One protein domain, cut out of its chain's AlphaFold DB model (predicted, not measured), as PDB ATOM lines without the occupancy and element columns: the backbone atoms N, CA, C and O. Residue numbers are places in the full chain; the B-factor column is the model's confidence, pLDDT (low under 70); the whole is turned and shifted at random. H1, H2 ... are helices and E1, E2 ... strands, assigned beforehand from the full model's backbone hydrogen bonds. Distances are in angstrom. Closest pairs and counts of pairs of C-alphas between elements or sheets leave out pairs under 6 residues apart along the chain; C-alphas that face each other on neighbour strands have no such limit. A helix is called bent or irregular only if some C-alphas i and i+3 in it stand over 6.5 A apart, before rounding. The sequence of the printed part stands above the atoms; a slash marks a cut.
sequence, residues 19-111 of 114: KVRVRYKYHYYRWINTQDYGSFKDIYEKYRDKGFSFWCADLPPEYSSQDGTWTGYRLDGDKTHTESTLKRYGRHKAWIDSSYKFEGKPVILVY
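AT A GLANCE: This is residues 19 to 111 of the 114 residues of an uncharacterized protein of Candidatus Bathyarchaeota archaeon (UniProt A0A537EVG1). A small, strongly twisted sheet of four strands has helix H1 over one face, while the hairpin of E1 and E2 sits on the side away from H1. H2 meets H1 only near their ends, the last turns of H2 at the first turn of H1, so that the two make a narrow V, with H2 apart from that hairpin; residues 64 to 69, in the long link between E4 and H2, stick out alone. The printed part has 93 residues, with two named helices and six named strands in the order E1 E2 E3 H1 E4 H2 E5 E6; the larger sheet, in the order E3 E5 E6 E4, is mixed, the pair E1 and E2 is antiparallel, and the class is mixed, helices and strands. The whole is compact, with a radius of gyration of the C-alphas of 12.6 A and spans of 36 by 33 by 24 A.

HOW THE PARTS SIT: In the larger sheet, E5, residues 93 to 102, and E6, residues 105 to 110, are inner strands and form a hairpin, with N 95 and O 109 3.0 A apart. E5 bends by 93 degrees at residue 99. Edge strand E3, residues 37 to 39, is antiparallel to E5, with N 94 and O 38 2.9 A apart. Edge strand E4, residues 54 to 56, is parallel to E6, with N 110 and O 55 2.8 A apart. H1, residues 40 to 50, is on this sheet at a height over the sheet of 9.2 A, and on the local plane it runs along the strands at 15 degrees to E5. The closest C-alphas of H1 and E5 are those of Phe 40 and Ala 94, 4.9 A apart. E3, H1 and E4 make a split strand-helix-strand unit, two strands running the same way with E5 and E6 between them in the sheet, and its crossover is right-handed. H1 forms two layers with the sheet, a helix on one face. H2, residues 79 to 89, and H1 touch only at their ends, closest at the C-alphas of Lys 41 and Leu 86, 6.1 A apart, at a shallow tilt of 31 degrees, opposite ways. H2 is only just not on the sheet, with 4 pairs of C-alphas within 10 A. E1, residues 19 to 24, and E2, residues 28 to 34, form an antiparallel hairpin, with N 22 and O 30 3.0 A apart. The closest C-alphas of E2 and E5 are those of Thr 34 and Ile 96, 5.6 A apart. In H2 every O i to N i+4 pair is within hydrogen-bond range; in H1 it is 5 of 7.

IN THESE COORDINATES: E5 measures 19.7 A from first to last C-alpha, E2 16.7 A, E6 16.3 A, E1 15.7 A, H1 15.1 A and H2 15.0 A; E3 and E4 are short. E1 begins at C-alpha 19 (221.335, -10.367, 337.741), E5 begins at C-alpha 93 (225.619, -22.513, 333.143), and E6 ends at C-alpha 110 (226.121, -21.893, 327.430). H1 is irregular: C-alphas 46 and 49 are 7.7 A apart.

THE WHOLE: The two C-alphas farthest apart are those of Asp 42 and Gln 66, at 36.2 A. The printed part has no cut. The link from E4 to H2, residues 57 to 78, is long, and in it residues 62 to 63 pair antiparallel with residues 70 to 71; the other links are tight. The mean pLDDT of the printed part is 91.8, and no printed residue is under 70.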
ATOM      1  N   LYS A  19     220.082 -11.104 337.909       92.31
ATOM      2  CA  LYS A  19     221.335 -10.367 337.741       92.31
ATOM      3  C   LYS A  19     222.498 -11.330 337.948       92.31
ATOM      4  O   LYS A  19     222.740 -11.763 339.071       92.31
ATOM      5  N   VAL A  20     223.207 -11.661 336.875       92.25
ATOM      6  CA  VAL A  20     224.286 -12.663 336.885       92.25
ATOM      7  C   VAL A  20     225.553 -12.105 336.256       92.25
ATOM      8  O   VAL A  20     225.493 -11.250 335.370       92.25
ATOM      9  N   ARG A  21     226.708 -12.585 336.723       93.06
ATOM     10  CA  ARG A  21     228.000 -12.342 336.081       93.06
ATOM     11  C   ARG A  21     228.290 -13.518 335.163       93.06
ATOM     12  O   ARG A  21     228.444 -14.639 335.634       93.06
ATOM     13  N   VAL A  22     228.349 -13.247 333.872       91.50
ATOM     14  CA  VAL A  22     228.552 -14.254 332.826       91.50
ATOM     15  C   VAL A  22     229.844 -13.968 332.076       91.50
ATOM     16  O   VAL A  22     230.368 -12.852 332.142       91.50
ATOM     17  N   ARG A  23     230.365 -14.986 331.396       90.06
ATOM     18  CA  ARG A  23     231.574 -14.918 330.575       90.06
ATOM     19  C   ARG A  23     231.196 -15.148 329.117       90.06
ATOM     20  O   ARG A  23     230.394 -16.035 328.839       90.06
ATOM     21  N   TYR A  24     231.818 -14.386 328.233       89.06
ATOM     22  CA  TYR A  24     231.761 -14.541 326.784       89.06
ATOM     23  C   TYR A  24     233.179 -14.759 326.225       89.06
ATOM     24  O   TYR A  24     234.152 -14.843 326.987       89.06
ATOM     25  N   LYS A  25     233.281 -14.788 324.891       84.06
ATOM     26  CA  LYS A  25     234.518 -14.779 324.092       84.06
ATOM     27  C   LYS A  25     235.634 -13.923 324.715       84.06
ATOM     28  O   LYS A  25     235.382 -12.837 325.241       84.06
ATOM     29  N   TYR A  26     236.871 -14.422 324.653       81.50
ATOM     30  CA  TYR A  26     238.081 -13.769 325.188       81.50
ATOM     31  C   TYR A  26     238.057 -13.488 326.698       81.50
ATOM     32  O   TYR A  26     238.605 -12.487 327.157       81.50
ATOM     33  N   HIS A  27     237.409 -14.351 327.487       82.38
ATOM     34  CA  HIS A  27     237.248 -14.155 328.935       82.38
ATOM     35  C   HIS A  27     236.565 -12.826 329.292       82.38
ATOM     36  O   HIS A  27     236.772 -12.276 330.376       82.38
ATOM     37  N   TYR A  28     235.724 -12.304 328.399       88.88
ATOM     38  CA  TYR A  28     234.997 -11.076 328.662       88.88
ATOM     39  C   TYR A  28     233.879 -11.339 329.675       88.88
ATOM     40  O   TYR A  28     232.902 -12.031 329.384       88.88
ATOM     41  N   TYR A  29     234.019 -10.788 330.882       90.31
ATOM     42  CA  TYR A  29     233.011 -10.906 331.934       90.31
ATOM     43  C   TYR A  29     232.094  -9.690 331.955       90.31
ATOM     44  O   TYR A  29     232.556  -8.552 332.016       90.31
ATOM     45  N   ARG A  30     230.783  -9.927 332.026       90.50
ATOM     46  CA  ARG A  30     229.787  -8.857 332.125       90.50
ATOM     47  C   ARG A  30     228.689  -9.216 333.115       90.50
ATOM     48  O   ARG A  30     228.271 -10.365 333.224       90.50
ATOM     49  N   TRP A  31     228.204  -8.204 333.827       93.06
ATOM     50  CA  TRP A  31     226.955  -8.296 334.572       93.06
ATOM     51  C   TRP A  31     225.776  -8.065 333.632       93.06
ATOM     52  O   TRP A  31     225.688  -7.008 333.004       93.06
ATOM     53  N   ILE A  32     224.863  -9.028 333.560       92.38
ATOM     54  CA  ILE A  32     223.659  -8.942 332.730       92.38
ATOM     55  C   ILE A  32     222.399  -9.148 333.565       92.38
ATOM     56  O   ILE A  32     222.442  -9.734 334.646       92.38
ATOM     57  N   ASN A  33     221.273  -8.688 333.020       92.31
ATOM     58  CA  ASN A  33     219.941  -9.031 333.499       92.31
ATOM     59  C   ASN A  33     219.315 -10.016 332.506       92.31
ATOM     60  O   ASN A  33     218.868  -9.595 331.440       92.31
ATOM     61  N   THR A  34     219.278 -11.300 332.850       92.06
ATOM     62  CA  THR A  34     218.695 -12.357 332.005       92.06
ATOM     63  C   THR A  34     217.280 -12.704 332.458       92.06
ATOM     64  O   THR A  34     216.947 -12.594 333.638       92.06
ATOM     65  N   GLN A  35     216.430 -13.122 331.521       91.69
ATOM     66  CA  GLN A  35     215.099 -13.642 331.838       91.69
ATOM     67  C   GLN A  35     215.165 -14.989 332.565       91.69
ATOM     68  O   GLN A  35     214.295 -15.272 333.386       91.69
ATOM     69  N   ASP A  36     216.180 -15.798 332.267       93.19
ATOM     70  CA  ASP A  36     216.370 -17.096 332.901       93.19
ATOM     71  C   ASP A  36     217.848 -17.467 333.023       93.19
ATOM     72  O   ASP A  36     218.689 -16.998 332.249       93.19
ATOM     73  N   TYR A  37     218.162 -18.280 334.025       93.69
ATOM     74  CA  TYR A  37     219.519 -18.705 334.341       93.69
ATOM     75  C   TYR A  37     219.497 -20.048 335.063       93.69
ATOM     76  O   TYR A  37     218.802 -20.211 336.065       93.69
ATOM     77  N   GLY A  38     220.300 -21.000 334.598       95.06
ATOM     78  CA  GLY A  38     220.288 -22.348 335.159       95.06
ATOM     79  C   GLY A  38     221.398 -23.231 334.621       95.06
ATOM     80  O   GLY A  38     222.374 -22.743 334.046       95.06
ATOM     81  N   SER A  39     221.269 -24.538 334.848       96.75
ATOM     82  CA  SER A  39     222.081 -25.510 334.120       96.75
ATOM     83  C   SER A  39     221.619 -25.573 332.660       96.75
ATOM     84  O   SER A  39     220.451 -25.311 332.361       96.75
ATOM     85  N   PHE A  40     222.523 -25.909 331.743       96.56
ATOM     86  CA  PHE A  40     222.185 -26.071 330.335       96.56
ATOM     87  C   PHE A  40     221.084 -27.113 330.162       96.56
ATOM     88  O   PHE A  40     220.141 -26.860 329.423       96.56
ATOM     89  N   LYS A  41     221.133 -28.221 330.906       96.56
ATOM     90  CA  LYS A  41     220.097 -29.251 330.844       96.56
ATOM     91  C   LYS A  41     218.709 -28.703 331.198       96.56
ATOM     92  O   LYS A  41     217.782 -28.867 330.411       96.56
ATOM     93  N   ASP A  42     218.584 -27.998 332.323       96.88
ATOM     94  CA  ASP A  42     217.284 -27.481 332.781       96.88
ATOM     95  C   ASP A  42     216.734 -26.413 331.824       96.88
ATOM     96  O   ASP A  42     215.549 -26.391 331.487       96.88
ATOM     97  N   ILE A  43     217.611 -25.517 331.358       96.12
ATOM     98  CA  ILE A  43     217.240 -24.468 330.406       96.12
ATOM     99  C   ILE A  43     216.873 -25.092 329.051       96.12
ATOM    100  O   ILE A  43     215.903 -24.663 328.428       96.12
ATOM    101  N   TYR A  44     217.580 -26.132 328.609       95.44
ATOM    102  CA  TYR A  44     217.261 -26.843 327.376       95.44
ATOM    103  C   TYR A  44     215.873 -27.475 327.425       95.44
ATOM    104  O   TYR A  44     215.039 -27.183 326.571       95.44
ATOM    105  N   GLU A  45     215.576 -28.258 328.463       95.69
ATOM    106  CA  GLU A  45     214.253 -28.870 328.646       95.69
ATOM    107  C   GLU A  45     213.132 -27.821 328.670       95.69
ATOM    108  O   GLU A  45     212.054 -28.037 328.118       95.69
ATOM    109  N   LYS A  46     213.400 -26.640 329.237       95.44
ATOM    110  CA  LYS A  46     212.428 -25.546 329.316       95.44
ATOM    111  C   LYS A  46     212.210 -24.795 327.998       95.44
ATOM    112  O   LYS A  46     211.127 -24.219 327.831       95.44
ATOM    113  N   TYR A  47     213.202 -24.724 327.107       94.75
ATOM    114  CA  TYR A  47     213.181 -23.822 325.942       94.75
ATOM    115  C   TYR A  47     213.335 -24.489 324.571       94.75
ATOM    116  O   TYR A  47     213.060 -23.817 323.576       94.75
ATOM    117  N   ARG A  48     213.681 -25.782 324.490       91.75
ATOM    118  CA  ARG A  48     213.872 -26.507 323.218       91.75
ATOM    119  C   ARG A  48     212.679 -26.401 322.256       91.75
ATOM    120  O   ARG A  48     212.864 -26.204 321.065       91.75
ATOM    121  N   ASP A  49     211.457 -26.412 322.787       92.44
ATOM    122  CA  ASP A  49     210.221 -26.377 321.991       92.44
ATOM    123  C   ASP A  49     209.673 -24.944 321.804       92.44
ATOM    124  O   ASP A  49     208.580 -24.741 321.282       92.44
ATOM    125  N   LYS A  50     210.418 -23.919 322.247       91.81
ATOM    126  CA  LYS A  50     210.001 -22.501 322.225       91.81
ATOM    127  C   LYS A  50     210.681 -21.678 321.130       91.81
ATOM    128  O   LYS A  50     210.558 -20.456 321.119       91.81
ATOM    129  N   GLY A  51     211.405 -22.334 320.224       88.19
ATOM    130  CA  GLY A  51     212.078 -21.684 319.098       88.19
ATOM    131  C   GLY A  51     213.323 -20.882 319.481       88.19
ATOM    132  O   GLY A  51     213.683 -19.962 318.747       88.19
ATOM    133  N   PHE A  52     213.950 -21.203 320.617       92.56
ATOM    134  CA  PHE A  52     215.278 -20.707 320.977       92.56
ATOM    135  C   PHE A  52     216.349 -21.647 320.430       92.56
ATOM    136  O   PHE A  52     216.169 -22.861 320.444       92.56
ATOM    137  N   SER A  53     217.474 -21.074 320.020       94.00
ATOM    138  CA  SER A  53     218.688 -21.813 319.664       94.00
ATOM    139  C   SER A  53     219.728 -21.722 320.780       94.00
ATOM    140  O   SER A  53     219.813 -20.689 321.459       94.00
ATOM    141  N   PHE A  54     220.551 -22.758 320.921       95.56
ATOM    142  CA  PHE A  54     221.550 -22.884 321.980       95.56
ATOM    143  C   PHE A  54     222.951 -22.780 321.396       95.56
ATOM    144  O   PHE A  54     223.287 -23.481 320.448       95.56
ATOM    145  N   TRP A  55     223.779 -21.919 321.974       95.88
ATOM    146  CA  TRP A  55     225.104 -21.611 321.443       95.88
ATOM    147  C   TRP A  55     226.149 -21.571 322.549       95.88
ATOM    148  O   TRP A  55     225.838 -21.267 323.704       95.88
ATOM    149  N   CYS A  56     227.401 -21.842 322.199       94.50
ATOM    150  CA  CYS A  56     228.517 -21.599 323.099       94.50
ATOM    151  C   CYS A  56     228.678 -20.095 323.358       94.50
ATOM    152  O   CYS A  56     228.631 -19.281 322.439       94.50
ATOM    153  N   ALA A  57     228.893 -19.711 324.614       94.62
ATOM    154  CA  ALA A  57     229.136 -18.321 324.988       94.62
ATOM    155  C   ALA A  57     230.511 -17.804 324.522       94.62
ATOM    156  O   ALA A  57     230.686 -16.594 324.351       94.62
ATOM    157  N   ASP A  58     231.483 -18.701 324.327       91.12
ATOM    158  CA  ASP A  58     232.804 -18.363 323.790       91.12
ATOM    159  C   ASP A  58     232.770 -18.193 322.258       91.12
ATOM    160  O   ASP A  58     233.551 -17.412 321.714       91.12
ATOM    161  N   LEU A  59     231.815 -18.835 321.573       92.38
ATOM    162  CA  LEU A  59     231.573 -18.720 320.129       92.38
ATOM    163  C   LEU A  59     230.077 -18.474 319.842       92.38
ATOM    164  O   LEU A  59     229.398 -19.361 319.310       92.38
ATOM    165  N   PRO A  60     229.544 -17.296 320.229       92.31
ATOM    166  CA  PRO A  60     228.137 -16.960 320.036       92.31
ATOM    167  C   PRO A  60     227.806 -16.780 318.544       92.31
ATOM    168  O   PRO A  60     228.719 -16.651 317.728       92.31
ATOM    169  N   PRO A  61     226.514 -16.741 318.170       93.25
ATOM    170  CA  PRO A  61     226.127 -16.549 316.782       93.25
ATOM    171  C   PRO A  61     226.528 -15.156 316.292       93.25
ATOM    172  O   PRO A  61     226.125 -14.144 316.871       93.25
ATOM    173  N   GLU A  62     227.281 -15.115 315.197       91.62
ATOM    174  CA  GLU A  62     227.697 -13.892 314.511       91.62
ATOM    175  C   GLU A  62     227.261 -13.980 313.037       91.62
ATOM    176  O   GLU A  62     227.477 -14.991 312.371       91.62
ATOM    177  N   TYR A  63     226.598 -12.938 312.523       90.88
ATOM    178  CA  TYR A  63     226.144 -12.894 311.129       90.88
ATOM    179  C   TYR A  63     227.182 -12.195 310.245       90.88
ATOM    180  O   TYR A  63     227.487 -11.022 310.469       90.88
ATOM    181  N   SER A  64     227.689 -12.890 309.223       89.00
ATOM    182  CA  SER A  64     228.541 -12.300 308.183       89.00
ATOM    183  C   SER A  64     227.665 -11.719 307.077       89.00
ATOM    184  O   SER A  64     227.010 -12.449 306.336       89.00
ATOM    185  N   SER A  65     227.665 -10.391 306.929       86.25
ATOM    186  CA  SER A  65     226.959  -9.724 305.821       86.25
ATOM    187  C   SER A  65     227.656  -9.886 304.466       86.25
ATOM    188  O   SER A  65     227.047  -9.583 303.447       86.25
ATOM    189  N   GLN A  66     228.915 -10.337 304.446       86.69
ATOM    190  CA  GLN A  66     229.670 -10.576 303.211       86.69
ATOM    191  C   GLN A  66     229.291 -11.917 302.577       86.69
ATOM    192  O   GLN A  66     229.035 -11.976 301.379       86.69
ATOM    193  N   ASP A  67     229.186 -12.965 303.396       86.94
ATOM    194  CA  ASP A  67     228.904 -14.331 302.933       86.94
ATOM    195  C   ASP A  67     227.430 -14.722 303.102       86.94
ATOM    196  O   ASP A  67     226.994 -15.767 302.626       86.94
ATOM    197  N   GLY A  68     226.654 -13.908 303.824       86.06
ATOM    198  CA  GLY A  68     225.269 -14.213 304.180       86.06
ATOM    199  C   GLY A  68     225.131 -15.393 305.147       86.06
ATOM    200  O   GLY A  68     224.041 -15.950 305.275       86.06
ATOM    201  N   THR A  69     226.214 -15.788 305.821       88.50
ATOM    202  CA  THR A  69     226.271 -16.970 306.685       88.50
ATOM    203  C   THR A  69     226.315 -16.606 308.167       88.50
ATOM    204  O   THR A  69     226.762 -15.530 308.569       88.50
ATOM    205  N   TRP A  70     225.835 -17.532 308.996       90.38
ATOM    206  CA  TRP A  70     225.981 -17.472 310.445       90.38
ATOM    207  C   TRP A  70     227.188 -18.298 310.875       90.38
ATOM    208  O   TRP A  70     227.326 -19.453 310.473       90.38
ATOM    209  N   THR A  71     228.031 -17.724 311.722       90.69
ATOM    210  CA  THR A  71     229.145 -18.412 312.379       90.69
ATOM    211  C   THR A  71     228.854 -18.579 313.873       90.69
ATOM    212  O   THR A  71     227.874 -18.040 314.387       90.69
ATOM    213  N   GLY A  72     229.683 -19.361 314.566       91.69
ATOM    214  CA  GLY A  72     229.521 -19.696 315.983       91.69
ATOM    215  C   GLY A  72     229.371 -21.201 316.202       91.69
ATOM    216  O   GLY A  72     229.304 -21.976 315.248       91.69
ATOM    217  N   TYR A  73     229.319 -21.624 317.465       92.50
ATOM    218  CA  TYR A  73     229.182 -23.036 317.822       92.50
ATOM    219  C   TYR A  73     227.789 -23.323 318.382       92.50
ATOM    220  O   TYR A  73     227.469 -22.963 319.520       92.50
ATOM    221  N   ARG A  74     226.946 -23.949 317.555       93.69
ATOM    222  CA  ARG A  74     225.564 -24.293 317.895       93.69
ATOM    223  C   ARG A  74     225.500 -25.641 318.608       93.69
ATOM    224  O   ARG A  74     225.996 -26.638 318.102       93.69
ATOM    225  N   LEU A  75     224.829 -25.683 319.754       94.06
ATOM    226  CA  LEU A  75     224.740 -26.842 320.651       94.06
ATOM    227  C   LEU A  75     223.520 -27.733 320.399       94.06
ATOM    228  O   LEU A  75     223.514 -28.885 320.831       94.06
ATOM    229  N   ASP A  76     222.519 -27.214 319.688       91.50
ATOM    230  CA  ASP A  76     221.244 -27.866 319.366       91.50
ATOM    231  C   ASP A  76     221.071 -28.144 317.857       91.50
ATOM    232  O   ASP A  76     219.965 -28.065 317.328       91.50
ATOM    233  N   GLY A  77     222.167 -28.403 317.132       83.69
ATOM    234  CA  GLY A  77     222.154 -28.553 315.667       83.69
ATOM    235  C   GLY A  77     221.318 -29.730 315.140       83.69
ATOM    236  O   GLY A  77     220.569 -29.572 314.179       83.69
ATOM    237  N   ASP A  78     221.405 -30.892 315.785       87.31
ATOM    238  CA  ASP A  78     220.605 -32.081 315.476       87.31
ATOM    239  C   ASP A  78     220.378 -32.926 316.741       87.31
ATOM    240  O   ASP A  78     220.965 -32.654 317.791       87.31
ATOM    241  N   LYS A  79     219.513 -33.948 316.674       81.69
ATOM    242  CA  LYS A  79     219.142 -34.754 317.852       81.69
ATOM    243  C   LYS A  79     220.338 -35.478 318.477       81.69
ATOM    244  O   LYS A  79     220.501 -35.423 319.693       81.69
ATOM    245  N   THR A  80     221.177 -36.114 317.665       84.94
ATOM    246  CA  THR A  80     222.335 -36.887 318.132       84.94
ATOM    247  C   THR A  80     223.399 -35.963 318.715       84.94
ATOM    248  O   THR A  80     223.920 -36.215 319.805       84.94
ATOM    249  N   HIS A  81     223.664 -34.842 318.045       85.62
ATOM    250  CA  HIS A  81     224.534 -33.798 318.562       85.62
ATOM    251  C   HIS A  81     224.011 -33.259 319.895       85.62
ATOM    252  O   HIS A  81     224.766 -33.189 320.862       85.62
ATOM    253  N   THR A  82     222.712 -32.982 319.996       91.19
ATOM    254  CA  THR A  82     222.112 -32.424 321.214       91.19
ATOM    255  C   THR A  82     222.207 -33.370 322.411       91.19
ATOM    256  O   THR A  82     222.509 -32.948 323.525       91.19
ATOM    257  N   GLU A  83     221.997 -34.672 322.217       92.44
ATOM    258  CA  GLU A  83     222.191 -35.655 323.288       92.44
ATOM    259  C   GLU A  83     223.644 -35.677 323.778       92.44
ATOM    260  O   GLU A  83     223.903 -35.703 324.987       92.44
ATOM    261  N   SER A  84     224.601 -35.604 322.848       91.88
ATOM    262  CA  SER A  84     226.025 -35.559 323.178       91.88
ATOM    263  C   SER A  84     226.414 -34.270 323.919       91.88
ATOM    264  O   SER A  84     227.123 -34.336 324.931       91.88
ATOM    265  N   THR A  85     225.893 -33.110 323.501       93.56
ATOM    266  CA  THR A  85     226.169 -31.816 324.140       93.56
ATOM    267  C   THR A  85     225.524 -31.729 325.517       93.56
ATOM    268  O   THR A  85     226.167 -31.273 326.459       93.56
ATOM    269  N   LEU A  86     224.303 -32.238 325.699       94.75
ATOM    270  CA  LEU A  86     223.662 -32.312 327.014       94.75
ATOM    271  C   LEU A  86     224.399 -33.261 327.962       94.75
ATOM    272  O   LEU A  86     224.537 -32.957 329.148       94.75
ATOM    273  N   LYS A  87     224.921 -34.385 327.456       95.12
ATOM    274  CA  LYS A  87     225.737 -35.308 328.253       95.12
ATOM    275  C   LYS A  87     227.044 -34.658 328.711       95.12
ATOM    276  O   LYS A  87     227.431 -34.832 329.865       95.12
ATOM    277  N   ARG A  88     227.716 -33.913 327.827       95.00
ATOM    278  CA  ARG A  88     229.024 -33.294 328.101       95.00
ATOM    279  C   ARG A  88     228.912 -32.001 328.912       95.00
ATOM    280  O   ARG A  88     229.652 -31.818 329.874       95.00
ATOM    281  N   TYR A  89     227.963 -31.138 328.558       95.88
ATOM    282  CA  TYR A  89     227.859 -29.759 329.038       95.88
ATOM    283  C   TYR A  89     226.579 -29.472 329.824       95.88
ATOM    284  O   TYR A  89     226.380 -28.346 330.266       95.88
ATOM    285  N   GLY A  90     225.702 -30.450 330.066       94.75
ATOM    286  CA  GLY A  90     224.405 -30.218 330.718       94.75
ATOM    287  C   GLY A  90     224.486 -29.536 332.091       94.75
ATOM    288  O   GLY A  90     223.558 -28.835 332.484       94.75
ATOM    289  N   ARG A  91     225.609 -29.686 332.808       96.19
ATOM    290  CA  ARG A  91     225.872 -29.030 334.105       96.19
ATOM    291  C   ARG A  91     226.382 -27.591 333.980       96.19
ATOM    292  O   ARG A  91     226.405 -26.868 334.977       96.19
ATOM    293  N   HIS A  92     226.819 -27.187 332.790       96.31
ATOM    294  CA  HIS A  92     227.341 -25.849 332.543       96.31
ATOM    295  C   HIS A  92     226.225 -24.823 332.667       96.31
ATOM    296  O   HIS A  92     225.042 -25.143 332.558       96.31
ATOM    297  N   LYS A  93     226.598 -23.579 332.954       95.88
ATOM    298  CA  LYS A  93     225.619 -22.513 333.143       95.88
ATOM    299  C   LYS A  93     225.117 -22.006 331.806       95.88
ATOM    300  O   LYS A  93     225.916 -21.777 330.904       95.88
ATOM    301  N   ALA A  94     223.808 -21.805 331.725       96.56
ATOM    302  CA  ALA A  94     223.137 -21.257 330.563       96.56
ATOM    303  C   ALA A  94     222.267 -20.054 330.940       96.56
ATOM    304  O   ALA A  94     221.700 -20.005 332.037       96.56
ATOM    305  N   TRP A  95     222.173 -19.080 330.037       95.75
ATOM    306  CA  TRP A  95     221.350 -17.878 330.192       95.75
ATOM    307  C   TRP A  95     220.810 -17.396 328.852       95.75
ATOM    308  O   TRP A  95     221.345 -17.720 327.795       95.75
ATOM    309  N   ILE A  96     219.759 -16.582 328.904       94.25
ATOM    310  CA  ILE A  96     219.207 -15.900 327.733       94.25
ATOM    311  C   ILE A  96     219.882 -14.535 327.606       94.25
ATOM    312  O   ILE A  96     219.897 -13.752 328.559       94.25
ATOM    313  N   ASP A  97     220.391 -14.210 326.419       89.94
ATOM    314  CA  ASP A  97     220.905 -12.874 326.127       89.94
ATOM    315  C   ASP A  97     220.254 -12.307 324.867       89.94
ATOM    316  O   ASP A  97     220.451 -12.799 323.762       89.94
ATOM    317  N   SER A  98     219.480 -11.233 325.037       86.69
ATOM    318  CA  SER A  98     218.806 -10.534 323.939       86.69
ATOM    319  C   SER A  98     219.753  -9.758 323.020       86.69
ATOM    320  O   SER A  98     219.326  -9.301 321.958       86.69
ATOM    321  N   SER A  99     220.999  -9.545 323.452       88.62
ATOM    322  CA  SER A  99     222.032  -8.865 322.664       88.62
ATOM    323  C   SER A  99     222.508  -9.738 321.504       88.62
ATOM    324  O   SER A  99     222.861  -9.207 320.457       88.62
ATOM    325  N   TYR A 100     222.470 -11.060 321.681       90.56
ATOM    326  CA  TYR A 100     222.794 -12.036 320.650       90.56
ATOM    327  C   TYR A 100     221.511 -12.565 320.034       90.56
ATOM    328  O   TYR A 100     220.542 -12.882 320.729       90.56
ATOM    329  N   LYS A 101     221.497 -12.637 318.707       92.00
ATOM    330  CA  LYS A 101     220.335 -13.093 317.959       92.00
ATOM    331  C   LYS A 101     220.771 -14.075 316.900       92.00
ATOM    332  O   LYS A 101     221.819 -13.887 316.306       92.00
ATOM    333  N   PHE A 102     219.927 -15.059 316.645       92.00
ATOM    334  CA  PHE A 102     220.019 -15.936 315.492       92.00
ATOM    335  C   PHE A 102     218.693 -15.815 314.745       92.00
ATOM    336  O   PHE A 102     217.630 -15.937 315.356       92.00
ATOM    337  N   GLU A 103     218.747 -15.447 313.464       89.06
ATOM    338  CA  GLU A 103     217.554 -15.228 312.626       89.06
ATOM    339  C   GLU A 103     216.518 -14.276 313.269       89.06
ATOM    340  O   GLU A 103     215.306 -14.483 313.225       89.06
ATOM    341  N   GLY A 104     217.004 -13.226 313.939       87.44
ATOM    342  CA  GLY A 104     216.167 -12.222 314.605       87.44
ATOM    343  C   GLY A 104     215.606 -12.631 315.974       87.44
ATOM    344  O   GLY A 104     215.025 -11.784 316.658       87.44
ATOM    345  N   LYS A 105     215.821 -13.873 316.426       89.56
ATOM    346  CA  LYS A 105     215.368 -14.374 317.732       89.56
ATOM    347  C   LYS A 105     216.494 -14.349 318.766       89.56
ATOM    348  O   LYS A 105     217.640 -14.606 318.407       89.56
ATOM    349  N   PRO A 106     216.200 -14.043 320.044       91.62
ATOM    350  CA  PRO A 106     217.192 -14.122 321.112       91.62
ATOM    351  C   PRO A 106     217.686 -15.558 321.292       91.62
ATOM    352  O   PRO A 106     216.933 -16.512 321.091       91.62
ATOM    353  N   VAL A 107     218.938 -15.701 321.718       94.44
ATOM    354  CA  VAL A 107     219.574 -17.012 321.885       94.44
ATOM    355  C   VAL A 107     219.848 -17.343 323.344       94.44
ATOM    356  O   VAL A 107     219.868 -16.470 324.219       94.44
ATOM    357  N   ILE A 108     220.057 -18.632 323.595       96.00
ATOM    358  CA  ILE A 108     220.551 -19.141 324.870       96.00
ATOM    359  C   ILE A 108     222.040 -19.420 324.717       96.00
ATOM    360  O   ILE A 108     222.456 -20.123 323.799       96.00
ATOM    361  N   LEU A 109     222.833 -18.869 325.628       96.50
ATOM    362  CA  LEU A 109     224.277 -19.041 325.660       96.50
ATOM    363  C   LEU A 109     224.662 -19.995 326.780       96.50
ATOM    364  O   LEU A 109     224.113 -19.903 327.879       96.50
ATOM    365  N   VAL A 110     225.609 -20.887 326.498       96.19
ATOM    366  CA  VAL A 110     226.121 -21.893 327.430       96.19
ATOM    367  C   VAL A 110     227.605 -21.656 327.671       96.19
ATOM    368  O   VAL A 110     228.394 -21.521 326.741       96.19
ATOM    369  N   TYR A 111     227.988 -21.600 328.941       93.06
ATOM    370  CA  TYR A 111     229.366 -21.383 329.367       93.06
ATOM    371  C   TYR A 111     230.286 -22.539 328.950       93.06
ATOM    372  O   TYR A 111     229.989 -23.683 329.300       93.06
TER     373      TYR A 111